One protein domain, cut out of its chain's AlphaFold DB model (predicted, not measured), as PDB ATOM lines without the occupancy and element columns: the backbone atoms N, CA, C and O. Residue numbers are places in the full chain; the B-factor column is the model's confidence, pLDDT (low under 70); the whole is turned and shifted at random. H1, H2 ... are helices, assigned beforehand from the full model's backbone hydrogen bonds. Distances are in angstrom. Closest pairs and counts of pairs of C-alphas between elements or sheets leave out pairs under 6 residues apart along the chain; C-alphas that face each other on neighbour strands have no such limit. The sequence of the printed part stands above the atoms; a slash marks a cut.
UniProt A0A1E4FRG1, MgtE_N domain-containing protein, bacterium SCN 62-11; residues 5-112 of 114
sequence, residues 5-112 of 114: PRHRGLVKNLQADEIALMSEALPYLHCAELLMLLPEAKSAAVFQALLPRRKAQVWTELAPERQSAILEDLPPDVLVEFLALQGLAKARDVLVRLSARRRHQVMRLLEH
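This is residues 5 to 112 of the 114 residues of the protein "MgtE_N domain-containing protein" of bacterium SCN 62-11 (UniProt A0A1E4FRG1). What shape do the atoms make? They form a chain wound in stacked turns: nine short helices, H1 to H9, follow one another along an elongated stack, most of them lying crosswise to its long axis, with H1 at one end and H9 at the other. What is it made of? The 108 printed residues have nine named helices and no named strand: all helix. The whole is compact, with a radius of gyration of the C-alphas of 13.8 A, and spans 46 by 23 by 22 A.

How does it begin? H1, residues 6 to 13, touches no helix but is near H3, residues 28 to 37. H2, residues 16 to 25, touches H4, residues 40 to 49; their closest C-alphas, of Ala 16 and Val 46, are 4.5 A apart. What follows? H3 and H4 form a helical hairpin, closest at C-alphas 35 and 43, 5.2 A. H4 touches H6, residues 64 to 73, about perpendicular at 77 degrees, closest at C-alphas 44 and 70, 4.6 A. H3 touches H5, residues 52 to 61, closest at C-alphas 32 and 58, 5.2 A. How does it end? H7, residues 76 to 86, touches H5, closest at C-alphas 86 and 56, 7.2 A, and H8, residues 88 to 97, closest at C-alphas 83 and 91, 5.0 A. H9, residues 100 to 111, touches H7 with residues 105 to 110 alone, closest at C-alphas 106 and 76, 5.9 A. Are the backbones helical? Every O i to N i+4 pair is within hydrogen-bond range in H3, H4, H6, H7 and H9; H1 has 3 of 4, H2 and H8 5 of 6, H5 4 of 6.

Where are the ends? H1 begins at C-alpha 6, (-4.198, -11.047, -21.401), and H9 ends at C-alpha 111, (14.060, 25.027, 2.778). Which helices are longer? H9 measures 16.4 A, H7 15.5 A and H5 15.1 A.

Is it continuous? The printed part has no cut, and the links between its helices are tight. Where is confidence low? Residues 5 to 10 are under 70.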
ATOM      1  N   PRO A   5      -4.550  -8.703 -25.125       55.53
ATOM      2  CA  PRO A   5      -5.473  -8.464 -24.000       55.53
ATOM      3  C   PRO A   5      -5.044  -9.082 -22.657       55.53
ATOM      4  O   PRO A   5      -5.196  -8.449 -21.613       55.53
ATOM      5  N   ARG A   6      -4.496 -10.309 -22.652       55.38
ATOM      6  CA  ARG A   6      -4.198 -11.047 -21.401       55.38
ATOM      7  C   ARG A   6      -3.054 -10.421 -20.607       55.38
ATOM      8  O   ARG A   6      -3.127 -10.326 -19.388       55.38
ATOM      9  N   HIS A   7      -2.030  -9.936 -21.305       60.84
ATOM     10  CA  HIS A   7      -0.850  -9.339 -20.680       60.84
ATOM     11  C   HIS A   7      -1.184  -8.009 -19.991       60.84
ATOM     12  O   HIS A   7      -0.702  -7.755 -18.893       60.84
ATOM     13  N   ARG A   8      -2.104  -7.212 -20.560       62.41
ATOM     14  CA  ARG A   8      -2.620  -5.996 -19.905       62.41
ATOM     15  C   ARG A   8      -3.362  -6.307 -18.603       62.41
ATOM     16  O   ARG A   8      -3.248  -5.545 -17.650       62.41
ATOM     17  N   GLY A   9      -4.108  -7.413 -18.552       63.59
ATOM     18  CA  GLY A   9      -4.786  -7.871 -17.334       63.59
ATOM     19  C   GLY A   9      -3.814  -8.307 -16.235       63.59
ATOM     20  O   GLY A   9      -4.009  -7.955 -15.077       63.59
ATOM     21  N   LEU A  10      -2.729  -8.997 -16.599       67.56
ATOM     22  CA  LEU A  10      -1.699  -9.427 -15.646       67.56
ATOM     23  C   LEU A  10      -0.962  -8.237 -15.026       67.56
ATOM     24  O   LEU A  10      -0.864  -8.150 -13.807       67.56
ATOM     25  N   VAL A  11      -0.546  -7.264 -15.840       70.12
ATOM     26  CA  VAL A  11       0.121  -6.037 -15.362       70.12
ATOM     27  C   VAL A  11      -0.769  -5.224 -14.412       70.12
ATOM     28  O   VAL A  11      -0.280  -4.576 -13.485       70.12
ATOM     29  N   LYS A  12      -2.096  -5.265 -14.583       71.00
ATOM     30  CA  LYS A  12      -3.020  -4.608 -13.646       71.00
ATOM     31  C   LYS A  12      -2.991  -5.223 -12.247       71.00
ATOM     32  O   LYS A  12      -3.180  -4.470 -11.295       71.00
ATOM     33  N   ASN A  13      -2.690  -6.513 -12.123       82.94
ATOM     34  CA  ASN A  13      -2.681  -7.225 -10.843       82.94
ATOM     35  C   ASN A  13      -1.319  -7.211 -10.137       82.94
ATOM     36  O   ASN A  13      -1.276  -7.448  -8.935       82.94
ATOM     37  N   LEU A  14      -0.233  -6.919 -10.859       86.81
ATOM     38  CA  LEU A  14       1.100  -6.783 -10.264       86.81
ATOM     39  C   LEU A  14       1.176  -5.577  -9.325       86.81
ATOM     40  O   LEU A  14       0.548  -4.547  -9.582       86.81
ATOM     41  N   GLN A  15       1.970  -5.672  -8.273       92.00
ATOM     42  CA  GLN A  15       2.297  -4.544  -7.412       92.00
ATOM     43  C   GLN A  15       3.253  -3.570  -8.120       92.00
ATOM     44  O   GLN A  15       3.836  -3.867  -9.167       92.00
ATOM     45  N   ALA A  16       3.347  -2.343  -7.609       92.56
ATOM     46  CA  ALA A  16       4.124  -1.289  -8.260       92.56
ATOM     47  C   ALA A  16       5.635  -1.593  -8.290       92.56
ATOM     48  O   ALA A  16       6.300  -1.331  -9.289       92.56
ATOM     49  N   ASP A  17       6.151  -2.191  -7.223       93.56
ATOM     50  CA  ASP A  17       7.522  -2.681  -7.079       93.56
ATOM     51  C   ASP A  17       7.829  -3.843  -8.032       93.56
ATOM     52  O   ASP A  17       8.876  -3.844  -8.678       93.56
ATOM     53  N   GLU A  18       6.897  -4.782  -8.212       93.94
ATOM     54  CA  GLU A  18       7.039  -5.869  -9.192       93.94
ATOM     55  C   GLU A  18       7.136  -5.321 -10.624       93.94
ATOM     56  O   GLU A  18       7.990  -5.734 -11.412       93.94
ATOM     57  N   ILE A  19       6.288  -4.343 -10.964       93.38
ATOM     58  CA  ILE A  19       6.329  -3.678 -12.273       93.38
ATOM     59  C   ILE A  19       7.625  -2.882 -12.438       93.38
ATOM     60  O   ILE A  19       8.206  -2.892 -13.526       93.38
ATOM     61  N   ALA A  20       8.091  -2.196 -11.393       94.38
ATOM     62  CA  ALA A  20       9.344  -1.453 -11.427       94.38
ATOM     63  C   ALA A  20      10.537  -2.391 -11.649       94.38
ATOM     64  O   ALA A  20      11.338  -2.146 -12.549       94.38
ATOM     65  N   LEU A  21      10.598  -3.516 -10.933       93.94
ATOM     66  CA  LEU A  21      11.630  -4.538 -11.113       93.94
ATOM     67  C   LEU A  21      11.659  -5.066 -12.552       93.94
ATOM     68  O   LEU A  21      12.722  -5.145 -13.167       93.94
ATOM     69  N   MET A  22      10.493  -5.383 -13.121       91.38
ATOM     70  CA  MET A  22      10.402  -5.785 -14.527       91.38
ATOM     71  C   MET A  22      10.864  -4.669 -15.467       91.38
ATOM     72  O   MET A  22      11.571  -4.928 -16.439       91.38
ATOM     73  N   SER A  23      10.486  -3.427 -15.169       92.12
ATOM     74  CA  SER A  23      10.848  -2.254 -15.962       92.12
ATOM     75  C   SER A  23      12.354  -1.998 -15.987       92.12
ATOM     76  O   SER A  23      12.862  -1.483 -16.983       92.12
ATOM     77  N   GLU A  24      13.092  -2.415 -14.955       91.38
ATOM     78  CA  GLU A  24      14.554  -2.339 -14.961       91.38
ATOM     79  C   GLU A  24      15.202  -3.286 -15.972       91.38
ATOM     80  O   GLU A  24      16.256  -2.960 -16.524       91.38
ATOM     81  N   ALA A  25      14.555  -4.413 -16.273       90.69
ATOM     82  CA  ALA A  25      15.002  -5.361 -17.290       90.69
ATOM     83  C   ALA A  25      14.572  -4.970 -18.717       90.69
ATOM     84  O   ALA A  25      15.053  -5.555 -19.690       90.69
ATOM     85  N   LEU A  26      13.676  -3.988 -18.866       89.00
ATOM     86  CA  LEU A  26      13.180  -3.526 -20.161       89.00
ATOM     87  C   LEU A  26      14.016  -2.358 -20.721       89.00
ATOM     88  O   LEU A  26      14.648  -1.595 -19.976       89.00
ATOM     89  N   PRO A  27      14.003  -2.155 -22.053       94.25
ATOM     90  CA  PRO A  27      14.404  -0.884 -22.646       94.25
ATOM     91  C   PRO A  27      13.603   0.274 -22.037       94.25
ATOM     92  O   PRO A  27      12.392   0.158 -21.842       94.25
ATOM     93  N   TYR A  28      14.259   1.408 -21.767       93.56
ATOM     94  CA  TYR A  28      13.613   2.528 -21.065       93.56
ATOM     95  C   TYR A  28      12.400   3.088 -21.825       93.56
ATOM     96  O   TYR A  28      11.434   3.499 -21.189       93.56
ATOM     97  N   LEU A  29      12.413   3.042 -23.163       95.62
ATOM     98  CA  LEU A  29      11.277   3.444 -23.999       95.62
ATOM     99  C   LEU A  29      10.031   2.604 -23.694       95.62
ATOM    100  O   LEU A  29       8.959   3.149 -23.452       95.62
ATOM    101  N   HIS A  30      10.184   1.281 -23.592       93.31
ATOM    102  CA  HIS A  30       9.072   0.391 -23.252       93.31
ATOM    103  C   HIS A  30       8.597   0.590 -21.807       93.31
ATOM    104  O   HIS A  30       7.416   0.424 -21.514       93.31
ATOM    105  N   CYS A  31       9.493   0.975 -20.893       94.12
ATOM    106  CA  CYS A  31       9.090   1.383 -19.551       94.12
ATOM    107  C   CYS A  31       8.226   2.656 -19.594       94.12
ATOM    108  O   CYS A  31       7.200   2.713 -18.921       94.12
ATOM    109  N   ALA A  32       8.595   3.664 -20.388       95.62
ATOM    110  CA  ALA A  32       7.791   4.877 -20.530       95.62
ATOM    111  C   ALA A  32       6.400   4.570 -21.106       95.62
ATOM    112  O   ALA A  32       5.390   5.006 -20.553       95.62
ATOM    113  N   GLU A  33       6.331   3.741 -22.150       94.25
ATOM    114  CA  GLU A  33       5.069   3.244 -22.711       94.25
ATOM    115  C   GLU A  33       4.216   2.522 -21.668       94.25
ATOM    116  O   GLU A  33       3.012   2.763 -21.569       94.25
ATOM    117  N   LEU A  34       4.837   1.673 -20.847       92.56
ATOM    118  CA  LEU A  34       4.155   0.972 -19.770       92.56
ATOM    119  C   LEU A  34       3.530   1.953 -18.774       92.56
ATOM    120  O   LEU A  34       2.339   1.842 -18.488       92.56
ATOM    121  N   LEU A  35       4.292   2.942 -18.298       94.56
ATOM    122  CA  LEU A  35       3.792   3.966 -17.374       94.56
ATOM    123  C   LEU A  35       2.653   4.791 -17.985       94.56
ATOM    124  O   LEU A  35       1.721   5.158 -17.271       94.56
ATOM    125  N   MET A  36       2.677   5.046 -19.298       93.81
ATOM    126  CA  MET A  36       1.591   5.752 -19.985       93.81
ATOM    127  C   MET A  36       0.271   4.967 -19.999       93.81
ATOM    128  O   MET A  36      -0.795   5.588 -20.013       93.81
ATOM    129  N   LEU A  37       0.329   3.631 -19.951       91.81
ATOM    130  CA  LEU A  37      -0.835   2.734 -19.967       91.81
ATOM    131  C   LEU A  37      -1.400   2.415 -18.576       91.81
ATOM    132  O   LEU A  37      -2.510   1.879 -18.476       91.81
ATOM    133  N   LEU A  38      -0.646   2.686 -17.511       91.56
ATOM    134  CA  LEU A  38      -1.084   2.437 -16.140       91.56
ATOM    135  C   LEU A  38      -2.080   3.510 -15.662       91.56
ATOM    136  O   LEU A  38      -2.030   4.656 -16.117       91.56
ATOM    137  N   PRO A  39      -2.972   3.171 -14.710       91.50
ATOM    138  CA  PRO A  39      -3.713   4.176 -13.949       91.50
ATOM    139  C   PRO A  39      -2.756   5.172 -13.277       91.50
ATOM    140  O   PRO A  39      -1.685   4.763 -12.833       91.50
ATOM    141  N   GLU A  40      -3.155   6.443 -13.158       91.06
ATOM    142  CA  GLU A  40      -2.314   7.548 -12.651       91.06
ATOM    143  C   GLU A  40      -1.615   7.213 -11.331       91.06
ATOM    144  O   GLU A  40      -0.387   7.097 -11.315       91.06
ATOM    145  N   ALA A  41      -2.384   6.891 -10.290       88.56
ATOM    146  CA  ALA A  41      -1.839   6.534  -8.981       88.56
ATOM    147  C   ALA A  41      -0.837   5.365  -9.044       88.56
ATOM    148  O   ALA A  41       0.194   5.361  -8.371       88.56
ATOM    149  N   LYS A  42      -1.102   4.368  -9.900       93.19
ATOM    150  CA  LYS A  42      -0.204   3.219 -10.073       93.19
ATOM    151  C   LYS A  42       1.062   3.605 -10.836       93.19
ATOM    152  O   LYS A  42       2.134   3.111 -10.511       93.19
ATOM    153  N   SER A  43       0.956   4.492 -11.824       95.06
ATOM    154  CA  SER A  43       2.105   4.995 -12.580       95.06
ATOM    155  C   SER A  43       3.081   5.767 -11.688       95.06
ATOM    156  O   SER A  43       4.287   5.563 -11.807       95.06
ATOM    157  N   ALA A  44       2.573   6.567 -10.742       95.56
ATOM    158  CA  ALA A  44       3.395   7.297  -9.781       95.56
ATOM    159  C   ALA A  44       4.122   6.351  -8.816       95.56
ATOM    160  O   ALA A  44       5.330   6.484  -8.625       95.56
ATOM    161  N   ALA A  45       3.423   5.341  -8.285       95.81
ATOM    162  CA  ALA A  45       4.020   4.329  -7.415       95.81
ATOM    163  C   ALA A  45       5.105   3.502  -8.132       95.81
ATOM    164  O   ALA A  45       6.172   3.252  -7.574       95.81
ATOM    165  N   VAL A  46       4.868   3.112  -9.392       96.25
ATOM    166  CA  VAL A  46       5.888   2.424 -10.201       96.25
ATOM    167  C   VAL A  46       7.075   3.351 -10.436       96.25
ATOM    168  O   VAL A  46       8.211   2.945 -10.211       96.25
ATOM    169  N   PHE A  47       6.829   4.601 -10.841       96.12
ATOM    170  CA  PHE A  47       7.890   5.579 -11.070       96.12
ATOM    171  C   PHE A  47       8.736   5.802  -9.813       96.12
ATOM    172  O   PHE A  47       9.958   5.834  -9.912       96.12
ATOM    173  N   GLN A  48       8.114   5.899  -8.634       96.12
ATOM    174  CA  GLN A  48       8.800   5.989  -7.344       96.12
ATOM    175  C   GLN A  48       9.757   4.814  -7.111       96.12
ATOM    176  O   GLN A  48      10.872   5.041  -6.641       96.12
ATOM    177  N   ALA A  49       9.343   3.594  -7.450       96.12
ATOM    178  CA  ALA A  49      10.124   2.379  -7.232       96.12
ATOM    179  C   ALA A  49      11.250   2.158  -8.263       96.12
ATOM    180  O   ALA A  49      12.124   1.323  -8.036       96.12
ATOM    181  N   LEU A  50      11.269   2.903  -9.375       95.44
ATOM    182  CA  LEU A  50      12.361   2.834 -10.349       95.44
ATOM    183  C   LEU A  50      13.687   3.329  -9.757       95.44
ATOM    184  O   LEU A  50      13.741   4.268  -8.951       95.44
ATOM    185  N   LEU A  51      14.787   2.763 -10.246       93.88
ATOM    186  CA  LEU A  51      16.124   3.219  -9.897       93.88
ATOM    187  C   LEU A  51      16.376   4.648 -10.419       93.88
ATOM    188  O   LEU A  51      15.881   5.013 -11.490       93.88
ATOM    189  N   PRO A  52      17.206   5.467  -9.739       91.75
ATOM    190  CA  PRO A  52      17.467   6.863 -10.116       91.75
ATOM    191  C   PRO A  52      17.824   7.078 -11.594       91.75
ATOM    192  O   PRO A  52      17.256   7.937 -12.271       91.75
ATOM    193  N   ARG A  53      18.732   6.251 -12.130       90.75
ATOM    194  CA  ARG A  53      19.142   6.322 -13.540       90.75
ATOM    195  C   ARG A  53      17.979   6.012 -14.481       90.75
ATOM    196  O   ARG A  53      17.848   6.660 -15.518       90.75
ATOM    197  N   ARG A  54      17.133   5.047 -14.116       93.94
ATOM    198  CA  ARG A  54      15.964   4.655 -14.899       93.94
ATOM    199  C   ARG A  54      14.890   5.733 -14.874       93.94
ATOM    200  O   ARG A  54      14.400   6.082 -15.943       93.94
ATOM    201  N   LYS A  55      14.603   6.329 -13.709       94.00
ATOM    202  CA  LYS A  55      13.703   7.490 -13.574       94.00
ATOM    203  C   LYS A  55      14.076   8.592 -14.559       94.00
ATOM    204  O   LYS A  55      13.214   9.066 -15.285       94.00
ATOM    205  N   ALA A  56      15.358   8.957 -14.630       91.44
ATOM    206  CA  ALA A  56      15.824  10.008 -15.535       91.44
ATOM    207  C   ALA A  56      15.630   9.660 -17.021       91.44
ATOM    208  O   ALA A  56      15.213  10.526 -17.785       91.44
ATOM    209  N   GLN A  57      15.900   8.414 -17.422       93.31
ATOM    210  CA  GLN A  57      15.690   7.953 -18.802       93.31
ATOM    211  C   GLN A  57      14.211   7.884 -19.175       93.31
ATOM    212  O   GLN A  57      13.826   8.292 -20.255       93.31
ATOM    213  N   VAL A  58      13.378   7.346 -18.290       95.00
ATOM    214  CA  VAL A  58      11.939   7.208 -18.535       95.00
ATOM    215  C   VAL A  58      11.281   8.580 -18.565       95.00
ATOM    216  O   VAL A  58      10.445   8.836 -19.423       95.00
ATOM    217  N   TRP A  59      11.699   9.483 -17.676       93.81
ATOM    218  CA  TRP A  59      11.158  10.831 -17.584       93.81
ATOM    219  C   TRP A  59      11.206  11.582 -18.913       93.81
ATOM    220  O   TRP A  59      10.213  12.207 -19.268       93.81
ATOM    221  N   THR A  60      12.309  11.502 -19.667       91.38
ATOM    222  CA  THR A  60      12.449  12.233 -20.940       91.38
ATOM    223  C   THR A  60      11.480  11.770 -22.018       91.38
ATOM    224  O   THR A  60      11.179  12.543 -22.920       91.38
ATOM    225  N   GLU A  61      10.967  10.548 -21.898       95.31
ATOM    226  CA  GLU A  61      10.098   9.912 -22.888       95.31
ATOM    227  C   GLU A  61       8.613   9.972 -22.507       95.31
ATOM    228  O   GLU A  61       7.744   9.639 -23.310       95.31
ATOM    229  N   LEU A  62       8.296  10.373 -21.271       94.81
ATOM    230  CA  LEU A  62       6.911  10.501 -20.828       94.81
ATOM    231  C   LEU A  62       6.244  11.729 -21.450       94.81
ATOM    232  O   LEU A  62       6.798  12.830 -21.448       94.81
ATOM    233  N   ALA A  63       4.997  11.552 -21.890       93.31
ATOM    234  CA  ALA A  63       4.150  12.664 -22.303       93.31
ATOM    235  C   ALA A  63       3.962  13.683 -21.151       93.31
ATOM    236  O   ALA A  63       3.848  13.265 -19.989       93.31
ATOM    237  N   PRO A  64       3.896  15.000 -21.434       91.12
ATOM    238  CA  PRO A  64       3.777  16.041 -20.409       91.12
ATOM    239  C   PRO A  64       2.606  15.846 -19.439       91.12
ATOM    240  O   PRO A  64       2.736  16.121 -18.251       91.12
ATOM    241  N   GLU A  65       1.475  15.330 -19.914       92.19
ATOM    242  CA  GLU A  65       0.286  15.076 -19.100       92.19
ATOM    243  C   GLU A  65       0.557  13.969 -18.075       92.19
ATOM    244  O   GLU A  65       0.208  14.090 -16.901       92.19
ATOM    245  N   ARG A  66       1.253  12.907 -18.504       94.50
ATOM    246  CA  ARG A  66       1.645  11.798 -17.628       94.50
ATOM    247  C   ARG A  66       2.702  12.233 -16.619       94.50
ATOM    248  O   ARG A  66       2.634  11.824 -15.465       94.50
ATOM    249  N   GLN A  67       3.649  13.065 -17.046       93.88
ATOM    250  CA  GLN A  67       4.622  13.697 -16.161       93.88
ATOM    251  C   GLN A  67       3.915  14.478 -15.048       93.88
ATOM    252  O   GLN A  67       4.183  14.228 -13.878       93.88
ATOM    253  N   SER A  68       2.973  15.360 -15.392       92.19
ATOM    254  CA  SER A  68       2.211  16.138 -14.409       92.19
ATOM    255  C   SER A  68       1.440  15.249 -13.432       92.19
ATOM    256  O   SER A  68       1.549  15.452 -12.228       92.19
ATOM    257  N   ALA A  69       0.737  14.222 -13.923       93.12
ATOM    258  CA  ALA A  69       0.011  13.290 -13.058       93.12
ATOM    259  C   ALA A  69       0.940  12.577 -12.057       93.12
ATOM    260  O   ALA A  69       0.650  12.525 -10.865       93.12
ATOM    261  N   ILE A  70       2.100  12.093 -12.516       95.00
ATOM    262  CA  ILE A  70       3.092  11.453 -11.638       95.00
ATOM    263  C   ILE A  70       3.613  12.436 -10.585       95.00
ATOM    264  O   ILE A  70       3.756  12.071  -9.423       95.00
ATOM    265  N   LEU A  71       3.902  13.680 -10.966       92.88
ATOM    266  CA  LEU A  71       4.440  14.678 -10.042       92.88
ATOM    267  C   LEU A  71       3.454  15.084  -8.935       92.88
ATOM    268  O   LEU A  71       3.884  15.377  -7.814       92.88
ATOM    269  N   GLU A  72       2.157  15.129  -9.245       92.50
ATOM    270  CA  GLU A  72       1.115  15.428  -8.258       92.50
ATOM    271  C   GLU A  72       0.943  14.281  -7.251       92.50
ATOM    272  O   GLU A  72       0.770  14.545  -6.058       92.50
ATOM    273  N   ASP A  73       1.078  13.033  -7.712       94.00
ATOM    274  CA  ASP A  73       0.841  11.829  -6.906       94.00
ATOM    275  C   ASP A  73       2.085  11.293  -6.181       94.00
ATOM    276  O   ASP A  73       1.964  10.493  -5.250       94.00
ATOM    277  N   LEU A  74       3.294  11.709  -6.574       92.56
ATOM    278  CA  LEU A  74       4.521  11.294  -5.892       92.56
ATOM    279  C   LEU A  74       4.506  11.706  -4.408       92.56
ATOM    280  O   LEU A  74       3.937  12.735  -4.045       92.56
ATOM    281  N   PRO A  75       5.193  10.986  -3.516       91.31
ATOM    282  CA  PRO A  75       5.504  11.511  -2.190       91.31
ATOM    283  C   PRO A  75       6.407  12.765  -2.277       91.31
ATOM    284  O   PRO A  75       7.251  12.846  -3.175       91.31
ATOM    285  N   PRO A  76       6.196  13.802  -1.439       89.75
ATOM    286  CA  PRO A  76       6.968  15.053  -1.493       89.75
ATOM    287  C   PRO A  76       8.489  14.890  -1.368       89.75
ATOM    288  O   PRO A  76       9.232  15.537  -2.099       89.75
ATOM    289  N   ASP A  77       8.935  14.010  -0.480       89.50
ATOM    290  CA  ASP A  77      10.323  13.598  -0.263       89.50
ATOM    291  C   ASP A  77      10.930  12.975  -1.527       89.50
ATOM    292  O   ASP A  77      11.949  13.444  -2.034       89.50
ATOM    293  N   VAL A  78      10.233  12.011  -2.132       90.75
ATOM    294  CA  VAL A  78      10.668  11.371  -3.385       90.75
ATOM    295  C   VAL A  78      10.730  12.377  -4.535       90.75
ATOM    296  O   VAL A  78      11.606  12.298  -5.399       90.75
ATOM    297  N   LEU A  79       9.802  13.335  -4.572       91.69
ATOM    298  CA  LEU A  79       9.812  14.403  -5.567       91.69
ATOM    299  C   LEU A  79      11.031  15.320  -5.389       91.69
ATOM    300  O   LEU A  79      11.674  15.660  -6.380       91.69
ATOM    301  N   VAL A  80      11.392  15.677  -4.154       89.50
ATOM    302  CA  VAL A  80      12.619  16.436  -3.860       89.50
ATOM    303  C   VAL A  80      13.864  15.671  -4.315       89.50
ATOM    304  O   VAL A  80      14.694  16.235  -5.030       89.50
ATOM    305  N   GLU A  81      13.965  14.381  -3.990       88.75
ATOM    306  CA  GLU A  81      15.067  13.528  -4.454       88.75
ATOM    307  C   GLU A  81      15.139  13.480  -5.983       88.75
ATOM    308  O   GLU A  81      16.206  13.637  -6.579       88.75
ATOM    309  N   PHE A  82      13.994  13.314  -6.648       90.69
ATOM    310  CA  PHE A  82      13.929  13.303  -8.103       90.69
ATOM    311  C   PHE A  82      14.390  14.632  -8.716       90.69
ATOM    312  O   PHE A  82      15.151  14.624  -9.685       90.69
ATOM    313  N   LEU A  83      13.985  15.770  -8.146       89.38
ATOM    314  CA  LEU A  83      14.436  17.092  -8.585       89.38
ATOM    315  C   LEU A  83      15.953  17.252  -8.428       89.38
ATOM    316  O   LEU A  83      16.604  17.769  -9.341       89.38
ATOM    317  N   ALA A  84      16.527  16.756  -7.328       86.69
ATOM    318  CA  ALA A  84      17.972  16.776  -7.105       86.69
ATOM    319  C   ALA A  84      18.735  15.992  -8.191       86.69
ATOM    320  O   ALA A  84      19.784  16.441  -8.655       86.69
ATOM    321  N   LEU A  85      18.176  14.875  -8.675       85.56
ATOM    322  CA  LEU A  85      18.767  14.066  -9.750       85.56
ATOM    323  C   LEU A  85      18.752  14.753 -11.127       85.56
ATOM    324  O   LEU A  85      19.570  14.418 -11.985       85.56
ATOM    325  N   GLN A  86      17.829  15.688 -11.374       81.81
ATOM    326  CA  GLN A  86      17.690  16.358 -12.676       81.81
ATOM    327  C   GLN A  86      18.663  17.534 -12.868       81.81
ATOM    328  O   GLN A  86      18.902  17.961 -14.003       81.81
ATOM    329  N   GLY A  87      19.219  18.060 -11.775       81.56
ATOM    330  CA  GLY A  87      19.986  19.304 -11.767       81.56
ATOM    331  C   GLY A  87      19.102  20.557 -11.845       81.56
ATOM    332  O   GLY A  87      17.952  20.522 -12.286       81.56
ATOM    333  N   LEU A  88      19.661  21.697 -11.426       76.75
ATOM    334  CA  LEU A  88      18.916  22.938 -11.155       76.75
ATOM    335  C   LEU A  88      18.042  23.430 -12.321       76.75
ATOM    336  O   LEU A  88      16.902  23.838 -12.107       76.75
ATOM    337  N   ALA A  89      18.559  23.388 -13.553       77.12
ATOM    338  CA  ALA A  89      17.841  23.902 -14.720       77.12
ATOM    339  C   ALA A  89      16.553  23.108 -14.996       77.12
ATOM    340  O   ALA A  89      15.477  23.690 -15.107       77.12
ATOM    341  N   LYS A  90      16.651  21.774 -15.025       82.75
ATOM    342  CA  LYS A  90      15.503  20.888 -15.252       82.75
ATOM    343  C   LYS A  90      14.563  20.847 -14.049       82.75
ATOM    344  O   LYS A  90      13.353  20.774 -14.232       82.75
ATOM    345  N   ALA A  91      15.096  20.940 -12.830       84.56
ATOM    346  CA  ALA A  91      14.285  21.001 -11.620       84.56
ATOM    347  C   ALA A  91      13.330  22.205 -11.639       84.56
ATOM    348  O   ALA A  91      12.150  22.059 -11.326       84.56
ATOM    349  N   ARG A  92      13.799  23.378 -12.089       84.75
ATOM    350  CA  ARG A  92      12.943  24.562 -12.250       84.75
ATOM    351  C   ARG A  92      11.796  24.311 -13.229       84.75
ATOM    352  O   ARG A  92      10.657  24.661 -12.928       84.75
ATOM    353  N   ASP A  93      12.082  23.688 -14.369       85.88
ATOM    354  CA  ASP A  93      11.064  23.397 -15.383       85.88
ATOM    355  C   ASP A  93      10.007  22.411 -14.861       85.88
ATOM    356  O   ASP A  93       8.824  22.548 -15.170       85.88
ATOM    357  N   VAL A  94      10.414  21.453 -14.022       84.88
ATOM    358  CA  VAL A  94       9.503  20.532 -13.326       84.88
ATOM    359  C   VAL A  94       8.658  21.272 -12.283       84.88
ATOM    360  O   VAL A  94       7.442  21.097 -12.253       84.88
ATOM    361  N   LEU A  95       9.255  22.152 -11.471       85.38
ATOM    362  CA  LEU A  95       8.548  22.918 -10.433       85.38
ATOM    363  C   LEU A  95       7.443  23.826 -10.995       85.38
ATOM    364  O   LEU A  95       6.409  24.009 -10.350       85.38
ATOM    365  N   VAL A  96       7.640  24.388 -12.193       86.88
ATOM    366  CA  VAL A  96       6.631  25.228 -12.866       86.88
ATOM    367  C   VAL A  96       5.402  24.414 -13.288       86.88
ATOM    368  O   VAL A  96       4.305  24.967 -13.343       86.88
ATOM    369  N   ARG A  97       5.561  23.107 -13.533       85.19
ATOM    370  CA  ARG A  97       4.464  22.198 -13.911       85.19
ATOM    371  C   ARG A  97       3.632  21.722 -12.722       85.19
ATOM    372  O   ARG A  97       2.524  21.242 -12.930       85.19
ATOM    373  N   LEU A  98       4.140  21.874 -11.498       88.50
ATOM    374  CA  LEU A  98       3.406  21.534 -10.284       88.50
ATOM    375  C   LEU A  98       2.275  22.527 -10.016       88.50
ATOM    376  O   LEU A  98       2.436  23.753 -10.151       88.50
ATOM    377  N   SER A  99       1.174  22.001  -9.488       89.88
ATOM    378  CA  SER A  99       0.128  22.789  -8.852       89.88
ATOM    379  C   SER A  99       0.712  23.676  -7.744       89.88
ATOM    380  O   SER A  99       1.726  23.358  -7.115       89.88
ATOM    381  N   ALA A 100       0.081  24.825  -7.479       90.00
ATOM    382  CA  ALA A 100       0.587  25.786  -6.494       90.00
ATOM    383  C   ALA A 100       0.744  25.161  -5.095       90.00
ATOM    384  O   ALA A 100       1.752  25.377  -4.423       90.00
ATOM    385  N   ARG A 101      -0.227  24.329  -4.694       90.00
ATOM    386  CA  ARG A 101      -0.185  23.569  -3.438       90.00
ATOM    387  C   ARG A 101       1.027  22.642  -3.398       90.00
ATOM    388  O   ARG A 101       1.771  22.654  -2.420       90.00
ATOM    389  N   ARG A 102       1.218  21.851  -4.454       89.62
ATOM    390  CA  ARG A 102       2.278  20.849  -4.532       89.62
ATOM    391  C   ARG A 102       3.660  21.491  -4.540       89.62
ATOM    392  O   ARG A 102       4.536  21.095  -3.779       89.62
ATOM    393  N   ARG A 103       3.823  22.560  -5.319       91.06
ATOM    394  CA  ARG A 103       5.041  23.375  -5.344       91.06
ATOM    395  C   ARG A 103       5.385  23.923  -3.963       91.06
ATOM    396  O   ARG A 103       6.532  23.830  -3.552       91.06
ATOM    397  N   HIS A 104       4.401  24.453  -3.236       89.75
ATOM    398  CA  HIS A 104       4.622  24.970  -1.887       89.75
ATOM    399  C   HIS A 104       5.106  23.881  -0.915       89.75
ATOM    400  O   HIS A 104       6.036  24.123  -0.152       89.75
ATOM    401  N   GLN A 105       4.534  22.673  -0.972       88.75
ATOM    402  CA  GLN A 105       4.985  21.542  -0.148       88.75
ATOM    403  C   GLN A 105       6.444  21.162  -0.435       88.75
ATOM    404  O   GLN A 105       7.228  21.004   0.495       88.75
ATOM    405  N   VAL A 106       6.813  21.066  -1.714       88.75
ATOM    406  CA  VAL A 106       8.184  20.740  -2.138       88.75
ATOM    407  C   VAL A 106       9.171  21.830  -1.723       88.75
ATOM    408  O   VAL A 106      10.231  21.519  -1.192       88.75
ATOM    409  N   MET A 107       8.820  23.105  -1.911       87.75
ATOM    410  CA  MET A 107       9.677  24.228  -1.511       87.75
ATOM    411  C   MET A 107       9.935  24.235  -0.003       87.75
ATOM    412  O   MET A 107      11.075  24.409   0.408       87.75
ATOM    413  N   ARG A 108       8.913  23.955   0.817       88.31
ATOM    414  CA  ARG A 108       9.085  23.845   2.271       88.31
ATOM    415  C   ARG A 108      10.083  22.759   2.675       88.31
ATOM    416  O   ARG A 108      10.851  22.982   3.600       88.31
ATOM    417  N   LEU A 109      10.077  21.612   1.994       86.25
ATOM    418  CA  LEU A 109      11.030  20.526   2.256       86.25
ATOM    419  C   LEU A 109      12.448  20.866   1.788       86.25
ATOM    420  O   LEU A 109      13.414  20.464   2.422       86.25
ATOM    421  N   LEU A 110      12.583  21.624   0.698       81.69
ATOM    422  CA  LEU A 110      13.884  22.117   0.237       81.69
ATOM    423  C   LEU A 110      14.483  23.162   1.194       81.69
ATOM    424  O   LEU A 110      15.698  23.204   1.362       81.69
ATOM    425  N   GLU A 111      13.647  24.006   1.801       82.81
ATOM    426  CA  GLU A 111      14.060  25.027   2.778       82.81
ATOM    427  C   GLU A 111      14.373  24.429   4.160       82.81
ATOM    428  O   GLU A 111      15.236  24.942   4.876       82.81
ATOM    429  N   HIS A 112      13.698  23.336   4.521       77.94
ATOM    430  CA  HIS A 112      13.846  22.638   5.795       77.94
ATOM    431  C   HIS A 112      13.988  21.123   5.570       77.94
ATOM    432  O   HIS A 112      13.010  20.393   5.751       77.94
TER     433      HIS A 112